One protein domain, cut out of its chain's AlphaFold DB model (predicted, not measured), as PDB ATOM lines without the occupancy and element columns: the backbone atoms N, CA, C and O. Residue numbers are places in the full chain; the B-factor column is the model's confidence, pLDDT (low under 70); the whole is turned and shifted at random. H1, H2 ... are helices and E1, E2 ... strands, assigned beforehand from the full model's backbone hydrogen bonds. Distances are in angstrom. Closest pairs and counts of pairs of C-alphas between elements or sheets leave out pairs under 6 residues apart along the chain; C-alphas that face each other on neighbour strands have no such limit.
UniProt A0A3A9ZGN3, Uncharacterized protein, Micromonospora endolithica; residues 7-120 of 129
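AT A GLANCE: This is residues 7 to 120 of the 129 residues of an uncharacterized protein of Micromonospora endolithica (UniProt A0A3A9ZGN3). Little regular structure here: in a flat body of loops and short strands, two strand runs, E1 to E2 and E4 to E5, lie side by side, each bending as an L, and residues 114 to 120, mostly H1, stick out. The 114 printed residues have six named strands, then one named helix, class mixed, with only 40 residues in them; sheets are E2 E5 E6, mixed, and E1 E4, parallel. Only just compact, close to loose, it has a radius of gyration of the C-alphas of 15.8 A and spans of 44 by 42 by 20 A.

HOW THE PARTS SIT: Find E1, residues 15 to 17, parallel to E4, residues 59 to 61; N 16 and O 59, 2.9 A, are within hydrogen-bond range. E1 runs on into E2, residues 20 to 23, at 86 degrees, and E4 into E5, residues 64 to 70, at 97 degrees. E2 and E5 are parallel, with N 21 and O 64 within range at 2.9 A. E5 and E6, residues 76 to 78, form a hairpin, with N 69 and O 77 at 2.8 A. H1, residues 103 to 119, is on this sheet; its closest C-alpha pair with E2 is Val 22 and Glu 106, 5.9 A. In H1 every O i to N i+4 pair is within range.

IN THESE COORDINATES: Find C-alpha 15 at (173.970, 122.408, 186.124), where E1 begins. E3, residues 40 to 42, pairs with no named strand. E5 measures 19.8 A; H1 measures 24.4 A, ending at C-alpha 119, (149.719, 117.239, 176.099).

THE WHOLE: The farthest C-alphas, Pro 51 and Ser 119, are 47.2 A apart. Links E2 to E3, E3 to E4 and E6 to H1 are long. The printed part has no cut, and no printed residue is under 70 in pLDDT.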
ATOM      1  N   LEU A   7     174.444 129.946 179.849       91.69
ATOM      2  CA  LEU A   7     175.850 130.169 180.144       91.69
ATOM      3  C   LEU A   7     176.149 129.930 181.629       91.69
ATOM      4  O   LEU A   7     175.475 130.484 182.493       91.69
ATOM      5  N   ILE A   8     177.204 129.163 181.905       93.88
ATOM      6  CA  ILE A   8     177.923 129.145 183.181       93.88
ATOM      7  C   ILE A   8     179.220 129.928 182.965       93.88
ATOM      8  O   ILE A   8     180.118 129.450 182.274       93.88
ATOM      9  N   ALA A   9     179.292 131.138 183.525       92.12
ATOM     10  CA  ALA A   9     180.433 132.051 183.387       92.12
ATOM     11  C   ALA A   9     181.176 132.338 184.698       92.12
ATOM     12  O   ALA A   9     182.230 132.967 184.677       92.12
ATOM     13  N   ALA A  10     180.643 131.863 185.825       91.75
ATOM     14  CA  ALA A  10     181.246 131.987 187.144       91.75
ATOM     15  C   ALA A  10     180.646 130.951 188.109       91.75
ATOM     16  O   ALA A  10     179.597 130.357 187.836       91.75
ATOM     17  N   GLY A  11     181.290 130.805 189.267       91.06
ATOM     18  CA  GLY A  11     180.799 130.012 190.390       91.06
ATOM     19  C   GLY A  11     181.056 128.511 190.262       91.06
ATOM     20  O   GLY A  11     181.811 128.048 189.405       91.06
ATOM     21  N   HIS A  12     180.395 127.757 191.136       93.38
ATOM     22  CA  HIS A  12     180.566 126.318 191.286       93.38
ATOM     23  C   HIS A  12     179.224 125.582 191.312       93.38
ATOM     24  O   HIS A  12     178.202 126.153 191.689       93.38
ATOM     25  N   HIS A  13     179.251 124.280 191.019       95.31
ATOM     26  CA  HIS A  13     178.102 123.370 191.130       95.31
ATOM     27  C   HIS A  13     176.887 123.767 190.273       95.31
ATOM     28  O   HIS A  13     175.753 123.391 190.568       95.31
ATOM     29  N   ASN A  14     177.107 124.512 189.190       96.12
ATOM     30  CA  ASN A  14     176.037 124.844 188.258       96.12
ATOM     31  C   ASN A  14     175.721 123.651 187.345       96.12
ATOM     32  O   ASN A  14     176.624 122.926 186.916       96.12
ATOM     33  N   LEU A  15     174.443 123.486 186.993       96.62
ATOM     34  CA  LEU A  15     173.970 122.408 186.124       96.62
ATOM     35  C   LEU A  15     173.122 122.943 184.965       96.62
ATOM     36  O   LEU A  15     172.039 123.485 185.174       96.62
ATOM     37  N   LEU A  16     173.569 122.683 183.735       97.50
ATOM     38  CA  LEU A  16     172.763 122.816 182.519       97.50
ATOM     39  C   LEU A  16     172.424 121.419 181.989       97.50
ATOM     40  O   LEU A  16     173.272 120.774 181.373       97.50
ATOM     41  N   ALA A  17     171.205 120.925 182.222       97.38
ATOM     42  CA  ALA A  17     170.836 119.565 181.824       97.38
ATOM     43  C   ALA A  17     169.524 119.450 181.044       97.38
ATOM     44  O   ALA A  17     168.527 120.079 181.394       97.38
ATOM     45  N   GLY A  18     169.515 118.584 180.025       97.25
ATOM     46  CA  GLY A  18     168.295 118.185 179.312       97.25
ATOM     47  C   GLY A  18     167.646 119.296 178.481       97.25
ATOM     48  O   GLY A  18     166.447 119.235 178.194       97.25
ATOM     49  N   ASN A  19     168.408 120.328 178.114       96.44
ATOM     50  CA  ASN A  19     167.875 121.481 177.402       96.44
ATOM     51  C   ASN A  19     167.868 121.279 175.886       96.44
ATOM     52  O   ASN A  19     168.668 120.524 175.333       96.44
ATOM     53  N   ARG A  20     166.995 122.024 175.202       96.44
ATOM     54  CA  ARG A  20     167.023 122.203 173.747       96.44
ATOM     55  C   ARG A  20     167.167 123.690 173.434       96.44
ATOM     56  O   ARG A  20     166.244 124.448 173.710       96.44
ATOM     57  N   VAL A  21     168.316 124.103 172.899       95.94
ATOM     58  CA  VAL A  21     168.603 125.507 172.541       95.94
ATOM     59  C   VAL A  21     168.657 125.623 171.029       95.94
ATOM     60  O   VAL A  21     169.469 124.958 170.390       95.94
ATOM     61  N   VAL A  22     167.793 126.455 170.453       95.88
ATOM     62  CA  VAL A  22     167.705 126.637 169.002       95.88
ATOM     63  C   VAL A  22     167.707 128.122 168.676       95.88
ATOM     64  O   VAL A  22     166.887 128.866 169.205       95.88
ATOM     65  N   SER A  23     168.628 128.532 167.809       94.94
ATOM     66  CA  SER A  23     168.719 129.888 167.275       94.94
ATOM     67  C   SER A  23     169.259 129.849 165.848       94.94
ATOM     68  O   SER A  23     170.297 129.247 165.565       94.94
ATOM     69  N   SER A  24     168.549 130.502 164.934       94.62
ATOM     70  CA  SER A  24     168.917 130.636 163.524       94.62
ATOM     71  C   SER A  24     169.937 131.748 163.279       94.62
ATOM     72  O   SER A  24     170.408 131.919 162.153       94.62
ATOM     73  N   GLY A  25     170.255 132.529 164.317       93.38
ATOM     74  CA  GLY A  25     171.090 133.719 164.199       93.38
ATOM     75  C   GLY A  25     170.429 134.831 163.392       93.38
ATOM     76  O   GLY A  25     171.135 135.695 162.867       93.38
ATOM     77  N   ARG A  26     169.097 134.817 163.250       92.62
ATOM     78  CA  ARG A  26     168.323 135.825 162.516       92.62
ATOM     79  C   ARG A  26     167.249 136.450 163.401       92.62
ATOM     80  O   ARG A  26     166.711 135.817 164.302       92.62
ATOM     81  N   LEU A  27     166.956 137.717 163.139       90.25
ATOM     82  CA  LEU A  27     165.799 138.420 163.683       90.25
ATOM     83  C   LEU A  27     164.503 137.894 163.035       90.25
ATOM     84  O   LEU A  27     164.566 137.257 161.981       90.25
ATOM     85  N   PRO A  28     163.319 138.202 163.602       87.81
ATOM     86  CA  PRO A  28     162.037 137.806 163.012       87.81
ATOM     87  C   PRO A  28     161.828 138.291 161.570       87.81
ATOM     88  O   PRO A  28     161.151 137.628 160.792       87.81
ATOM     89  N   ASP A  29     162.439 139.420 161.199       89.81
ATOM     90  CA  ASP A  29     162.429 139.978 159.839       89.81
ATOM     91  C   ASP A  29     163.475 139.337 158.896       89.81
ATOM     92  O   ASP A  29     163.646 139.769 157.759       89.81
ATOM     93  N   GLY A  30     164.197 138.313 159.360       89.38
ATOM     94  CA  GLY A  30     165.204 137.578 158.598       89.38
ATOM     95  C   GLY A  30     166.594 138.219 158.570       89.38
ATOM     96  O   GLY A  30     167.551 137.570 158.119       89.38
ATOM     97  N   ARG A  31     166.761 139.449 159.078       91.75
ATOM     98  CA  ARG A  31     168.082 140.091 159.146       91.75
ATOM     99  C   ARG A  31     169.025 139.317 160.078       91.75
ATOM    100  O   ARG A  31     168.571 138.758 161.075       91.75
ATOM    101  N   PRO A  32     170.342 139.298 159.804       92.00
ATOM    102  CA  PRO A  32     171.324 138.697 160.705       92.00
ATOM    103  C   PRO A  32     171.293 139.314 162.109       92.00
ATOM    104  O   PRO A  32     171.367 140.537 162.265       92.00
ATOM    105  N   LEU A  33     171.278 138.471 163.141       89.62
ATOM    106  CA  LEU A  33     171.518 138.876 164.522       89.62
ATOM    107  C   LEU A  33     173.025 139.085 164.718       89.62
ATOM    108  O   LEU A  33     173.766 138.148 165.015       89.62
ATOM    109  N   ARG A  34     173.482 140.328 164.528       82.56
ATOM    110  CA  ARG A  34     174.914 140.678 164.419       82.56
ATOM    111  C   ARG A  34     175.759 140.395 165.657       82.56
ATOM    112  O   ARG A  34     176.967 140.233 165.527       82.56
ATOM    113  N   HIS A  35     175.157 140.348 166.840       80.00
ATOM    114  CA  HIS A  35     175.893 140.103 168.072       80.00
ATOM    115  C   HIS A  35     175.266 138.957 168.840       80.00
ATOM    116  O   HIS A  35     174.357 139.182 169.630       80.00
ATOM    117  N   HIS A  36     175.787 137.759 168.632       82.44
ATOM    118  CA  HIS A  36     175.536 136.627 169.501       82.44
ATOM    119  C   HIS A  36     176.750 135.706 169.533       82.44
ATOM    120  O   HIS A  36     177.621 135.812 168.671       82.44
ATOM    121  N   PHE A  37     176.823 134.848 170.549       84.88
ATOM    122  CA  PHE A  37     178.028 134.077 170.826       84.88
ATOM    123  C   PHE A  37     177.831 132.581 170.588       84.88
ATOM    124  O   PHE A  37     178.236 132.063 169.548       84.88
ATOM    125  N   VAL A  38     177.196 131.888 171.530       92.50
ATOM    126  CA  VAL A  38     177.135 130.426 171.544       92.50
ATOM    127  C   VAL A  38     175.839 129.946 172.188       92.50
ATOM    128  O   VAL A  38     175.298 130.634 173.052       92.50
ATOM    129  N   GLY A  39     175.363 128.762 171.800       95.06
ATOM    130  CA  GLY A  39     174.148 128.182 172.371       95.06
ATOM    131  C   GLY A  39     174.303 127.739 173.832       95.06
ATOM    132  O   GLY A  39     173.516 128.155 174.679       95.06
ATOM    133  N   ILE A  40     175.298 126.907 174.152       96.25
ATOM    134  CA  ILE A  40     175.625 126.515 175.534       96.25
ATOM    135  C   ILE A  40     177.096 126.764 175.837       96.25
ATOM    136  O   ILE A  40     177.980 126.512 175.019       96.25
ATOM    137  N   TYR A  41     177.344 127.236 177.053       93.19
ATOM    138  CA  TYR A  41     178.627 127.756 177.473       93.19
ATOM    139  C   TYR A  41     178.986 127.323 178.897       93.19
ATOM    140  O   TYR A  41     178.213 127.553 179.827       93.19
ATOM    141  N   VAL A  42     180.170 126.738 179.056       95.44
ATOM    142  CA  VAL A  42     180.828 126.426 180.331       95.44
ATOM    143  C   VAL A  42     182.288 126.854 180.195       95.44
ATOM    144  O   VAL A  42     183.163 126.071 179.817       95.44
ATOM    145  N   TRP A  43     182.534 128.139 180.431       94.50
ATOM    146  CA  TRP A  43     183.859 128.741 180.301       94.50
ATOM    147  C   TRP A  43     184.026 129.858 181.337       94.50
ATOM    148  O   TRP A  43     183.183 130.734 181.513       94.50
ATOM    149  N   ASP A  44     185.115 129.812 182.084       91.94
ATOM    150  CA  ASP A  44     185.614 130.959 182.846       91.94
ATOM    151  C   ASP A  44     186.177 132.028 181.881       91.94
ATOM    152  O   ASP A  44     187.382 132.072 181.640       91.94
ATOM    153  N   CYS A  45     185.313 132.863 181.278       85.12
ATOM    154  CA  CYS A  45     185.710 133.839 180.237       85.12
ATOM    155  C   CYS A  45     186.721 134.874 180.718       85.12
ATOM    156  O   CYS A  45     187.444 135.454 179.911       85.12
ATOM    157  N   CYS A  46     186.721 135.150 182.020       85.38
ATOM    158  CA  CYS A  46     187.593 136.140 182.632       85.38
ATOM    159  C   CYS A  46     188.860 135.510 183.222       85.38
ATOM    160  O   CYS A  46     189.673 136.250 183.766       85.38
ATOM    161  N   TYR A  47     189.023 134.182 183.121       84.94
ATOM    162  CA  TYR A  47     190.168 133.423 183.643       84.94
ATOM    163  C   TYR A  47     190.499 133.742 185.107       84.94
ATOM    164  O   TYR A  47     191.662 133.776 185.507       84.94
ATOM    165  N   ARG A  48     189.465 134.023 185.902       90.75
ATOM    166  CA  ARG A  48     189.603 134.535 187.267       90.75
ATOM    167  C   ARG A  48     189.181 133.506 188.309       90.75
ATOM    168  O   ARG A  48     189.816 133.378 189.350       90.75
ATOM    169  N   HIS A  49     188.140 132.744 188.011       90.31
ATOM    170  CA  HIS A  49     187.482 131.857 188.961       90.31
ATOM    171  C   HIS A  49     188.247 130.546 189.164       90.31
ATOM    172  O   HIS A  49     188.196 129.964 190.247       90.31
ATOM    173  N   ILE A  50     188.952 130.077 188.127       90.31
ATOM    174  CA  ILE A  50     189.815 128.894 188.227       90.31
ATOM    175  C   ILE A  50     190.981 129.152 189.203       90.31
ATOM    176  O   ILE A  50     191.098 128.383 190.157       90.31
ATOM    177  N   PRO A  51     191.795 130.224 189.058       91.56
ATOM    178  CA  PRO A  51     192.846 130.544 190.033       91.56
ATOM    179  C   PRO A  51     192.336 130.801 191.455       91.56
ATOM    180  O   PRO A  51     193.013 130.459 192.419       91.56
ATOM    181  N   GLU A  52     191.142 131.382 191.596       92.56
ATOM    182  CA  GLU A  52     190.509 131.636 192.898       92.56
ATOM    183  C   GLU A  52     189.965 130.361 193.570       92.56
ATOM    184  O   GLU A  52     189.512 130.410 194.711       92.56
ATOM    185  N   GLY A  53     189.981 129.212 192.881       90.12
ATOM    186  CA  GLY A  53     189.485 127.939 193.411       90.12
ATOM    187  C   GLY A  53     187.959 127.841 193.494       90.12
ATOM    188  O   GLY A  53     187.430 126.877 194.045       90.12
ATOM    189  N   VAL A  54     187.231 128.811 192.933       90.88
ATOM    190  CA  VAL A  54     185.760 128.855 192.968       90.88
ATOM    191  C   VAL A  54     185.116 128.237 191.728       90.88
ATOM    192  O   VAL A  54     183.904 128.046 191.708       90.88
ATOM    193  N   TRP A  55     185.896 127.891 190.699       93.56
ATOM    194  CA  TRP A  55     185.412 127.158 189.528       93.56
ATOM    195  C   TRP A  55     185.481 125.646 189.754       93.56
ATOM    196  O   TRP A  55     186.486 125.007 189.451       93.56
ATOM    197  N   THR A  56     184.412 125.053 190.289       92.19
ATOM    198  CA  THR A  56     184.355 123.599 190.521       92.19
ATOM    199  C   THR A  56     182.974 123.022 190.218       92.19
ATOM    200  O   THR A  56     181.961 123.709 190.323       92.19
ATOM    201  N   HIS A  57     182.911 121.743 189.834       92.62
ATOM    202  CA  HIS A  57     181.659 120.977 189.673       92.62
ATOM    203  C   HIS A  57     180.620 121.564 188.693       92.62
ATOM    204  O   HIS A  57     179.442 121.209 188.734       92.62
ATOM    205  N   ASN A  58     181.037 122.441 187.780       95.94
ATOM    206  CA  ASN A  58     180.169 122.942 186.720       95.94
ATOM    207  C   ASN A  58     179.932 121.847 185.667       95.94
ATOM    208  O   ASN A  58     180.870 121.207 185.179       95.94
ATOM    209  N   THR A  59     178.661 121.623 185.343       96.94
ATOM    210  CA  THR A  59     178.195 120.469 184.568       96.94
ATOM    211  C   THR A  59     177.247 120.928 183.463       96.94
ATOM    212  O   THR A  59     176.330 121.718 183.701       96.94
ATOM    213  N   ALA A  60     177.415 120.386 182.259       97.88
ATOM    214  CA  ALA A  60     176.456 120.547 181.169       97.88
ATOM    215  C   ALA A  60     176.203 119.194 180.508       97.88
ATOM    216  O   ALA A  60     177.099 118.675 179.854       97.88
ATOM    217  N   ARG A  61     175.014 118.604 180.644       97.94
ATOM    218  CA  ARG A  61     174.764 117.248 180.131       97.94
ATOM    219  C   ARG A  61     173.433 117.055 179.435       97.94
ATOM    220  O   ARG A  61     172.455 117.733 179.731       97.94
ATOM    221  N   ASP A  62     173.391 116.084 178.532       98.31
ATOM    222  CA  ASP A  62     172.161 115.653 177.856       98.31
ATOM    223  C   ASP A  62     171.442 116.800 177.109       98.31
ATOM    224  O   ASP A  62     170.229 116.757 176.891       98.31
ATOM    225  N   ASN A  63     172.173 117.858 176.737       98.12
ATOM    226  CA  ASN A  63     171.612 118.992 176.014       98.12
ATOM    227  C   ASN A  63     171.628 118.742 174.505       98.12
ATOM    228  O   ASN A  63     172.463 118.008 173.973       98.12
ATOM    229  N   VAL A  64     170.718 119.399 173.791       98.06
ATOM    230  CA  VAL A  64     170.694 119.435 172.331       98.06
ATOM    231  C   VAL A  64     170.715 120.886 171.871       98.06
ATOM    232  O   VAL A  64     169.857 121.670 172.266       98.06
ATOM    233  N   VAL A  65     171.670 121.254 171.023       98.00
ATOM    234  CA  VAL A  65     171.845 122.645 170.592       98.00
ATOM    235  C   VAL A  65     171.911 122.747 169.077       98.00
ATOM    236  O   VAL A  65     172.631 122.001 168.421       98.00
ATOM    237  N   GLY A  66     171.170 123.692 168.514       96.75
ATOM    238  CA  GLY A  66     171.406 124.212 167.175       96.75
ATOM    239  C   GLY A  66     171.469 125.727 167.222       96.75
ATOM    240  O   GLY A  66     170.431 126.376 167.229       96.75
ATOM    241  N   ASN A  67     172.671 126.286 167.239       95.56
ATOM    242  CA  ASN A  67     172.897 127.721 167.213       95.56
ATOM    243  C   ASN A  67     173.712 128.090 165.969       95.56
ATOM    244  O   ASN A  67     174.829 127.602 165.764       95.56
ATOM    245  N   ALA A  68     173.129 128.937 165.127       94.19
ATOM    246  CA  ALA A  68     173.755 129.435 163.914       94.19
ATOM    247  C   ALA A  68     174.251 130.869 164.090       94.19
ATOM    248  O   ALA A  68     173.492 131.748 164.483       94.19
ATOM    249  N   TRP A  69     175.494 131.107 163.679       91.81
ATOM    250  CA  TRP A  69     176.075 132.424 163.481       91.81
ATOM    251  C   TRP A  69     176.040 132.824 162.014       91.81
ATOM    252  O   TRP A  69     176.547 132.111 161.150       91.81
ATOM    253  N   ILE A  70     175.424 133.972 161.725       92.44
ATOM    254  CA  ILE A  70     175.390 134.528 160.374       92.44
ATOM    255  C   ILE A  70     176.600 135.444 160.191       92.44
ATOM    256  O   ILE A  70     176.708 136.489 160.835       92.44
ATOM    257  N   THR A  71     177.512 135.037 159.310       87.62
ATOM    258  CA  THR A  71     178.758 135.755 159.032       87.62
ATOM    259  C   THR A  71     178.498 137.076 158.304       87.62
ATOM    260  O   THR A  71     177.408 137.335 157.785       87.62
ATOM    261  N   THR A  72     179.531 137.911 158.177       86.12
ATOM    262  CA  THR A  72     179.474 139.152 157.382       86.12
ATOM    263  C   THR A  72     179.171 138.912 155.900       86.12
ATOM    264  O   THR A  72     178.652 139.810 155.243       86.12
ATOM    265  N   ARG A  73     179.424 137.700 155.384       88.81
ATOM    266  CA  ARG A  73     179.084 137.270 154.016       88.81
ATOM    267  C   ARG A  73     177.680 136.657 153.910       88.81
ATOM    268  O   ARG A  73     177.358 136.042 152.900       88.81
ATOM    269  N   ASN A  74     176.851 136.793 154.951       87.06
ATOM    270  CA  ASN A  74     175.498 136.234 155.049       87.06
ATOM    271  C   ASN A  74     175.435 134.696 154.907       87.06
ATOM    272  O   ASN A  74     174.405 134.138 154.531       87.06
ATOM    273  N   THR A  75     176.524 134.001 155.243       88.75
ATOM    274  CA  THR A  75     176.565 132.535 155.345       88.75
ATOM    275  C   THR A  75     176.336 132.090 156.787       88.75
ATOM    276  O   THR A  75     176.562 132.864 157.715       88.75
ATOM    277  N   SER A  76     175.876 130.854 156.989       90.69
ATOM    278  CA  SER A  76     175.650 130.285 158.322       90.69
ATOM    279  C   SER A  76     176.846 129.438 158.767       90.69
ATOM    280  O   SER A  76     177.318 128.588 158.015       90.69
ATOM    281  N   ALA A  77     177.313 129.665 159.991       91.31
ATOM    282  CA  ALA A  77     178.281 128.845 160.714       91.31
ATOM    283  C   ALA A  77     177.648 128.331 162.017       91.31
ATOM    284  O   ALA A  77     176.680 128.911 162.501       91.31
ATOM    285  N   ARG A  78     178.174 127.251 162.603       93.25
ATOM    286  CA  ARG A  78     177.646 126.686 163.858       93.25
ATOM    287  C   ARG A  78     178.476 127.134 165.054       93.25
ATOM    288  O   ARG A  78     179.698 127.017 165.030       93.25
ATOM    289  N   THR A  79     177.803 127.594 166.106       93.25
ATOM    290  CA  THR A  79     178.405 127.930 167.407       93.25
ATOM    291  C   THR A  79     177.553 127.334 168.524       93.25
ATOM    292  O   THR A  79     176.943 128.027 169.335       93.25
ATOM    293  N   ASP A  80     177.440 126.007 168.529       95.94
ATOM    294  CA  ASP A  80     176.543 125.312 169.453       95.94
ATOM    295  C   ASP A  80     177.072 125.307 170.890       95.94
ATOM    296  O   ASP A  80     176.325 125.582 171.826       95.94
ATOM    297  N   TYR A  81     178.361 125.017 171.066       95.56
ATOM    298  CA  TYR A  81     178.954 124.751 172.372       95.56
ATOM    299  C   TYR A  81     180.299 125.458 172.553       95.56
ATOM    300  O   TYR A  81     181.109 125.516 171.630       95.56
ATOM    301  N   ARG A  82     180.546 125.938 173.775       94.31
ATOM    302  CA  ARG A  82     181.851 126.382 174.283       94.31
ATOM    303  C   ARG A  82     182.044 125.750 175.660       94.31
ATOM    304  O   ARG A  82     181.408 126.177 176.615       94.31
ATOM    305  N   LEU A  83     182.822 124.674 175.741       94.88
ATOM    306  CA  LEU A  83     182.893 123.777 176.910       94.88
ATOM    307  C   LEU A  83     184.317 123.661 177.474       94.88
ATOM    308  O   LEU A  83     184.679 122.663 178.087       94.88
ATOM    309  N   ASP A  84     185.129 124.682 177.230       93.06
ATOM    310  CA  ASP A  84     186.575 124.712 177.452       93.06
ATOM    311  C   ASP A  84     186.974 124.424 178.901       93.06
ATOM    312  O   ASP A  84     188.024 123.838 179.141       93.06
ATOM    313  N   HIS A  85     186.142 124.823 179.868       94.19
ATOM    314  CA  HIS A  85     186.414 124.645 181.297       94.19
ATOM    315  C   HIS A  85     185.467 123.635 181.953       94.19
ATOM    316  O   HIS A  85     185.175 123.714 183.150       94.19
ATOM    317  N   CYS A  86     184.987 122.669 181.172       92.25
ATOM    318  CA  CYS A  86     184.389 121.463 181.717       92.25
ATOM    319  C   CYS A  86     185.471 120.563 182.314       92.25
ATOM    320  O   CYS A  86     186.455 120.231 181.654       92.25
ATOM    321  N   HIS A  87     185.261 120.113 183.548       88.88
ATOM    322  CA  HIS A  87     186.090 119.052 184.100       88.88
ATOM    323  C   HIS A  87     185.837 117.738 183.336       88.88
ATOM    324  O   HIS A  87     184.729 117.518 182.826       88.88
ATOM    325  N   PRO A  88     186.833 116.837 183.257       88.56
ATOM    326  CA  PRO A  88     186.638 115.521 182.664       88.56
ATOM    327  C   PRO A  88     185.403 114.823 183.250       88.56
ATOM    328  O   PRO A  88     185.249 114.719 184.463       88.56
ATOM    329  N   GLY A  89     184.494 114.381 182.379       89.88
ATOM    330  CA  GLY A  89     183.265 113.688 182.777       89.88
ATOM    331  C   GLY A  89     182.083 114.573 183.197       89.88
ATOM    332  O   GLY A  89     180.995 114.033 183.383       89.88
ATOM    333  N   THR A  90     182.221 115.904 183.293       93.00
ATOM    334  CA  THR A  90     181.100 116.779 183.711       93.00
ATOM    335  C   THR A  90     180.288 117.352 182.551       93.00
ATOM    336  O   THR A  90     179.163 117.808 182.750       93.00
ATOM    337  N   CYS A  91     180.805 117.310 181.322       96.12
ATOM    338  CA  CYS A  91     180.085 117.800 180.148       96.12
ATOM    339  C   CYS A  91     179.836 116.705 179.113       96.12
ATOM    340  O   CYS A  91     180.544 116.597 178.116       96.12
ATOM    341  N   THR A  92     178.836 115.863 179.370       97.62
ATOM    342  CA  THR A  92     178.610 114.596 178.657       97.62
ATOM    343  C   THR A  92     177.285 114.572 177.898       97.62
ATOM    344  O   THR A  92     176.354 115.310 178.203       97.62
ATOM    345  N   ASN A  93     177.186 113.717 176.874       97.62
ATOM    346  CA  ASN A  93     175.956 113.480 176.100       97.62
ATOM    347  C   ASN A  93     175.306 114.723 175.458       97.62
ATOM    348  O   ASN A  93     174.150 114.663 175.037       97.62
ATOM    349  N   ASN A  94     176.030 115.837 175.347       97.69
ATOM    350  CA  ASN A  94     175.568 117.006 174.611       97.69
ATOM    351  C   ASN A  94     175.651 116.737 173.107       97.69
ATOM    352  O   ASN A  94     176.636 116.180 172.623       97.69
ATOM    353  N   LYS A  95     174.617 117.126 172.360       98.19
ATOM    354  CA  LYS A  95     174.512 116.852 170.922       98.19
ATOM    355  C   LYS A  95     174.188 118.114 170.142       98.19
ATOM    356  O   LYS A  95     173.409 118.954 170.588       98.19
ATOM    357  N   SER A  96     174.748 118.233 168.951       98.00
ATOM    358  CA  SER A  96     174.328 119.253 167.993       98.00
ATOM    359  C   SER A  96     173.086 118.789 167.233       98.00
ATOM    360  O   SER A  96     172.967 117.612 166.890       98.00
ATOM    361  N   LEU A  97     172.161 119.702 166.932       97.19
ATOM    362  CA  LEU A  97     171.109 119.427 165.954       97.19
ATOM    363  C   LEU A  97     171.744 119.168 164.580       97.19
ATOM    364  O   LEU A  97     172.674 119.896 164.207       97.19
ATOM    365  N   PRO A  98     171.251 118.175 163.822       95.50
ATOM    366  CA  PRO A  98     171.761 117.893 162.489       95.50
ATOM    367  C   PRO A  98     171.384 119.010 161.508       95.50
ATOM    368  O   PRO A  98     170.381 119.701 161.686       95.50
ATOM    369  N   GLY A  99     172.176 119.150 160.443       93.56
ATOM    370  CA  GLY A  99     171.896 120.061 159.332       93.56
ATOM    371  C   GLY A  99     172.056 121.551 159.656       93.56
ATOM    372  O   GLY A  99     172.661 121.946 160.654       93.56
ATOM    373  N   THR A 100     171.530 122.391 158.768       93.69
ATOM    374  CA  THR A 100     171.560 123.852 158.910       93.69
ATOM    375  C   THR A 100     170.418 124.325 159.802       93.69
ATOM    376  O   THR A 100     169.265 123.941 159.609       93.69
ATOM    377  N   VAL A 101     170.725 125.205 160.755       95.50
ATOM    378  CA  VAL A 101     169.713 125.813 161.626       95.50
ATOM    379  C   VAL A 101     169.129 127.039 160.934       95.50
ATOM    380  O   VAL A 101     169.855 127.936 160.511       95.50
ATOM    381  N   THR A 102     167.807 127.073 160.806       93.75
ATOM    382  CA  THR A 102     167.063 128.130 160.109       93.75
ATOM    383  C   THR A 102     165.912 128.633 160.974       93.75
ATOM    384  O   THR A 102     165.586 128.041 162.002       93.75
ATOM    385  N   THR A 103     165.239 129.697 160.538       93.12
ATOM    386  CA  THR A 103     164.001 130.165 161.183       93.12
ATOM    387  C   THR A 103     162.893 129.104 161.157       93.12
ATOM    388  O   THR A 103     162.054 129.050 162.057       93.12
ATOM    389  N   ALA A 104     162.908 128.190 160.180       94.19
ATOM    390  CA  ALA A 104     162.017 127.032 160.168       94.19
ATOM    391  C   ALA A 104     162.347 126.043 161.301       94.19
ATOM    392  O   ALA A 104     161.431 125.494 161.914       94.19
ATOM    393  N   THR A 105     163.631 125.862 161.632       95.94
ATOM    394  CA  THR A 105     164.068 125.054 162.783       95.94
ATOM    395  C   THR A 105     163.559 125.651 164.097       95.94
ATOM    396  O   THR A 105     163.029 124.921 164.932       95.94
ATOM    397  N   GLU A 106     163.643 126.975 164.265       94.88
ATOM    398  CA  GLU A 106     163.103 127.682 165.441       94.88
ATOM    399  C   GLU A 106     161.581 127.527 165.545       94.88
ATOM    400  O   GLU A 106     161.049 127.220 166.614       94.88
ATOM    401  N   LYS A 107     160.864 127.675 164.423       94.69
ATOM    402  CA  LYS A 107     159.409 127.473 164.370       94.69
ATOM    403  C   LYS A 107     159.026 126.041 164.751       94.69
ATOM    404  O   LYS A 107     158.078 125.856 165.510       94.69
ATOM    405  N   ALA A 108     159.766 125.044 164.265       96.06
ATOM    406  CA  ALA A 108     159.544 123.642 164.611       96.06
ATOM    407  C   ALA A 108     159.789 123.366 166.104       96.06
ATOM    408  O   ALA A 108     158.982 122.683 166.738       96.06
ATOM    409  N   GLU A 109     160.845 123.937 166.694       95.38
ATOM    410  CA  GLU A 109     161.115 123.801 168.132       95.38
ATOM    411  C   GLU A 109     160.024 124.484 168.975       95.38
ATOM    412  O   GLU A 109     159.554 123.907 169.958       95.38
ATOM    413  N   ARG A 110     159.528 125.656 168.551       93.50
ATOM    414  CA  ARG A 110     158.379 126.313 169.196       93.50
ATOM    415  C   ARG A 110     157.130 125.436 169.149       93.50
ATOM    416  O   ARG A 110     156.460 125.297 170.169       93.50
ATOM    417  N   THR A 111     156.809 124.851 167.996       95.62
ATOM    418  CA  THR A 111     155.665 123.933 167.863       95.62
ATOM    419  C   THR A 111     155.810 122.744 168.811       95.62
ATOM    420  O   THR A 111     154.914 122.500 169.615       95.62
ATOM    421  N   ARG A 112     156.981 122.090 168.825       94.44
ATOM    422  CA  ARG A 112     157.294 120.988 169.751       94.44
ATOM    423  C   ARG A 112     157.072 121.383 171.214       94.44
ATOM    424  O   ARG A 112     156.539 120.592 171.992       94.44
ATOM    425  N   TRP A 113     157.491 122.586 171.603       93.25
ATOM    426  CA  TRP A 113     157.292 123.095 172.960       93.25
ATOM    427  C   TRP A 113     155.809 123.306 173.284       93.25
ATOM    428  O   TRP A 113     155.340 122.811 174.308       93.25
ATOM    429  N   VAL A 114     155.053 123.960 172.396       92.75
ATOM    430  CA  VAL A 114     153.606 124.166 172.572       92.75
ATOM    431  C   VAL A 114     152.873 122.826 172.697       92.75
ATOM    432  O   VAL A 114     152.047 122.663 173.596       92.75
ATOM    433  N   ASP A 115     153.204 121.843 171.863       93.25
ATOM    434  CA  ASP A 115     152.573 120.517 171.891       93.25
ATOM    435  C   ASP A 115     152.889 119.753 173.186       93.25
ATOM    436  O   ASP A 115     152.014 119.113 173.783       93.25
ATOM    437  N   LYS A 116     154.120 119.881 173.699       92.94
ATOM    438  CA  LYS A 116     154.502 119.333 175.009       92.94
ATOM    439  C   LYS A 116     153.678 119.940 176.147       92.94
ATOM    440  O   LYS A 116     153.338 119.235 177.094       92.94
ATOM    441  N   LEU A 117     153.351 121.228 176.078       92.69
ATOM    442  CA  LEU A 117     152.531 121.876 177.102       92.69
ATOM    443  C   LEU A 117     151.062 121.481 176.989       92.69
ATOM    444  O   LEU A 117     150.453 121.119 177.996       92.69
ATOM    445  N   ARG A 118     150.519 121.446 175.767       90.19
ATOM    446  CA  ARG A 118     149.144 120.998 175.502       90.19
ATOM    447  C   ARG A 118     148.903 119.566 175.969       90.19
ATOM    448  O   ARG A 118     147.933 119.321 176.680       90.19
ATOM    449  N   SER A 119     149.810 118.641 175.648       93.56
ATOM    450  CA  SER A 119     149.719 117.239 176.099       93.56
ATOM    451  C   SER A 119     149.761 117.093 177.624       93.56
ATOM    452  O   SER A 119     149.214 116.136 178.165       93.56
ATOM    453  N   ARG A 120     150.346 118.068 178.331       93.88
ATOM    454  CA  ARG A 120     150.369 118.141 179.799       93.88
ATOM    455  C   ARG A 120     149.298 119.054 180.395       93.88
ATOM    456  O   ARG A 120     149.318 119.287 181.597       93.88
TER     457      ARG A 120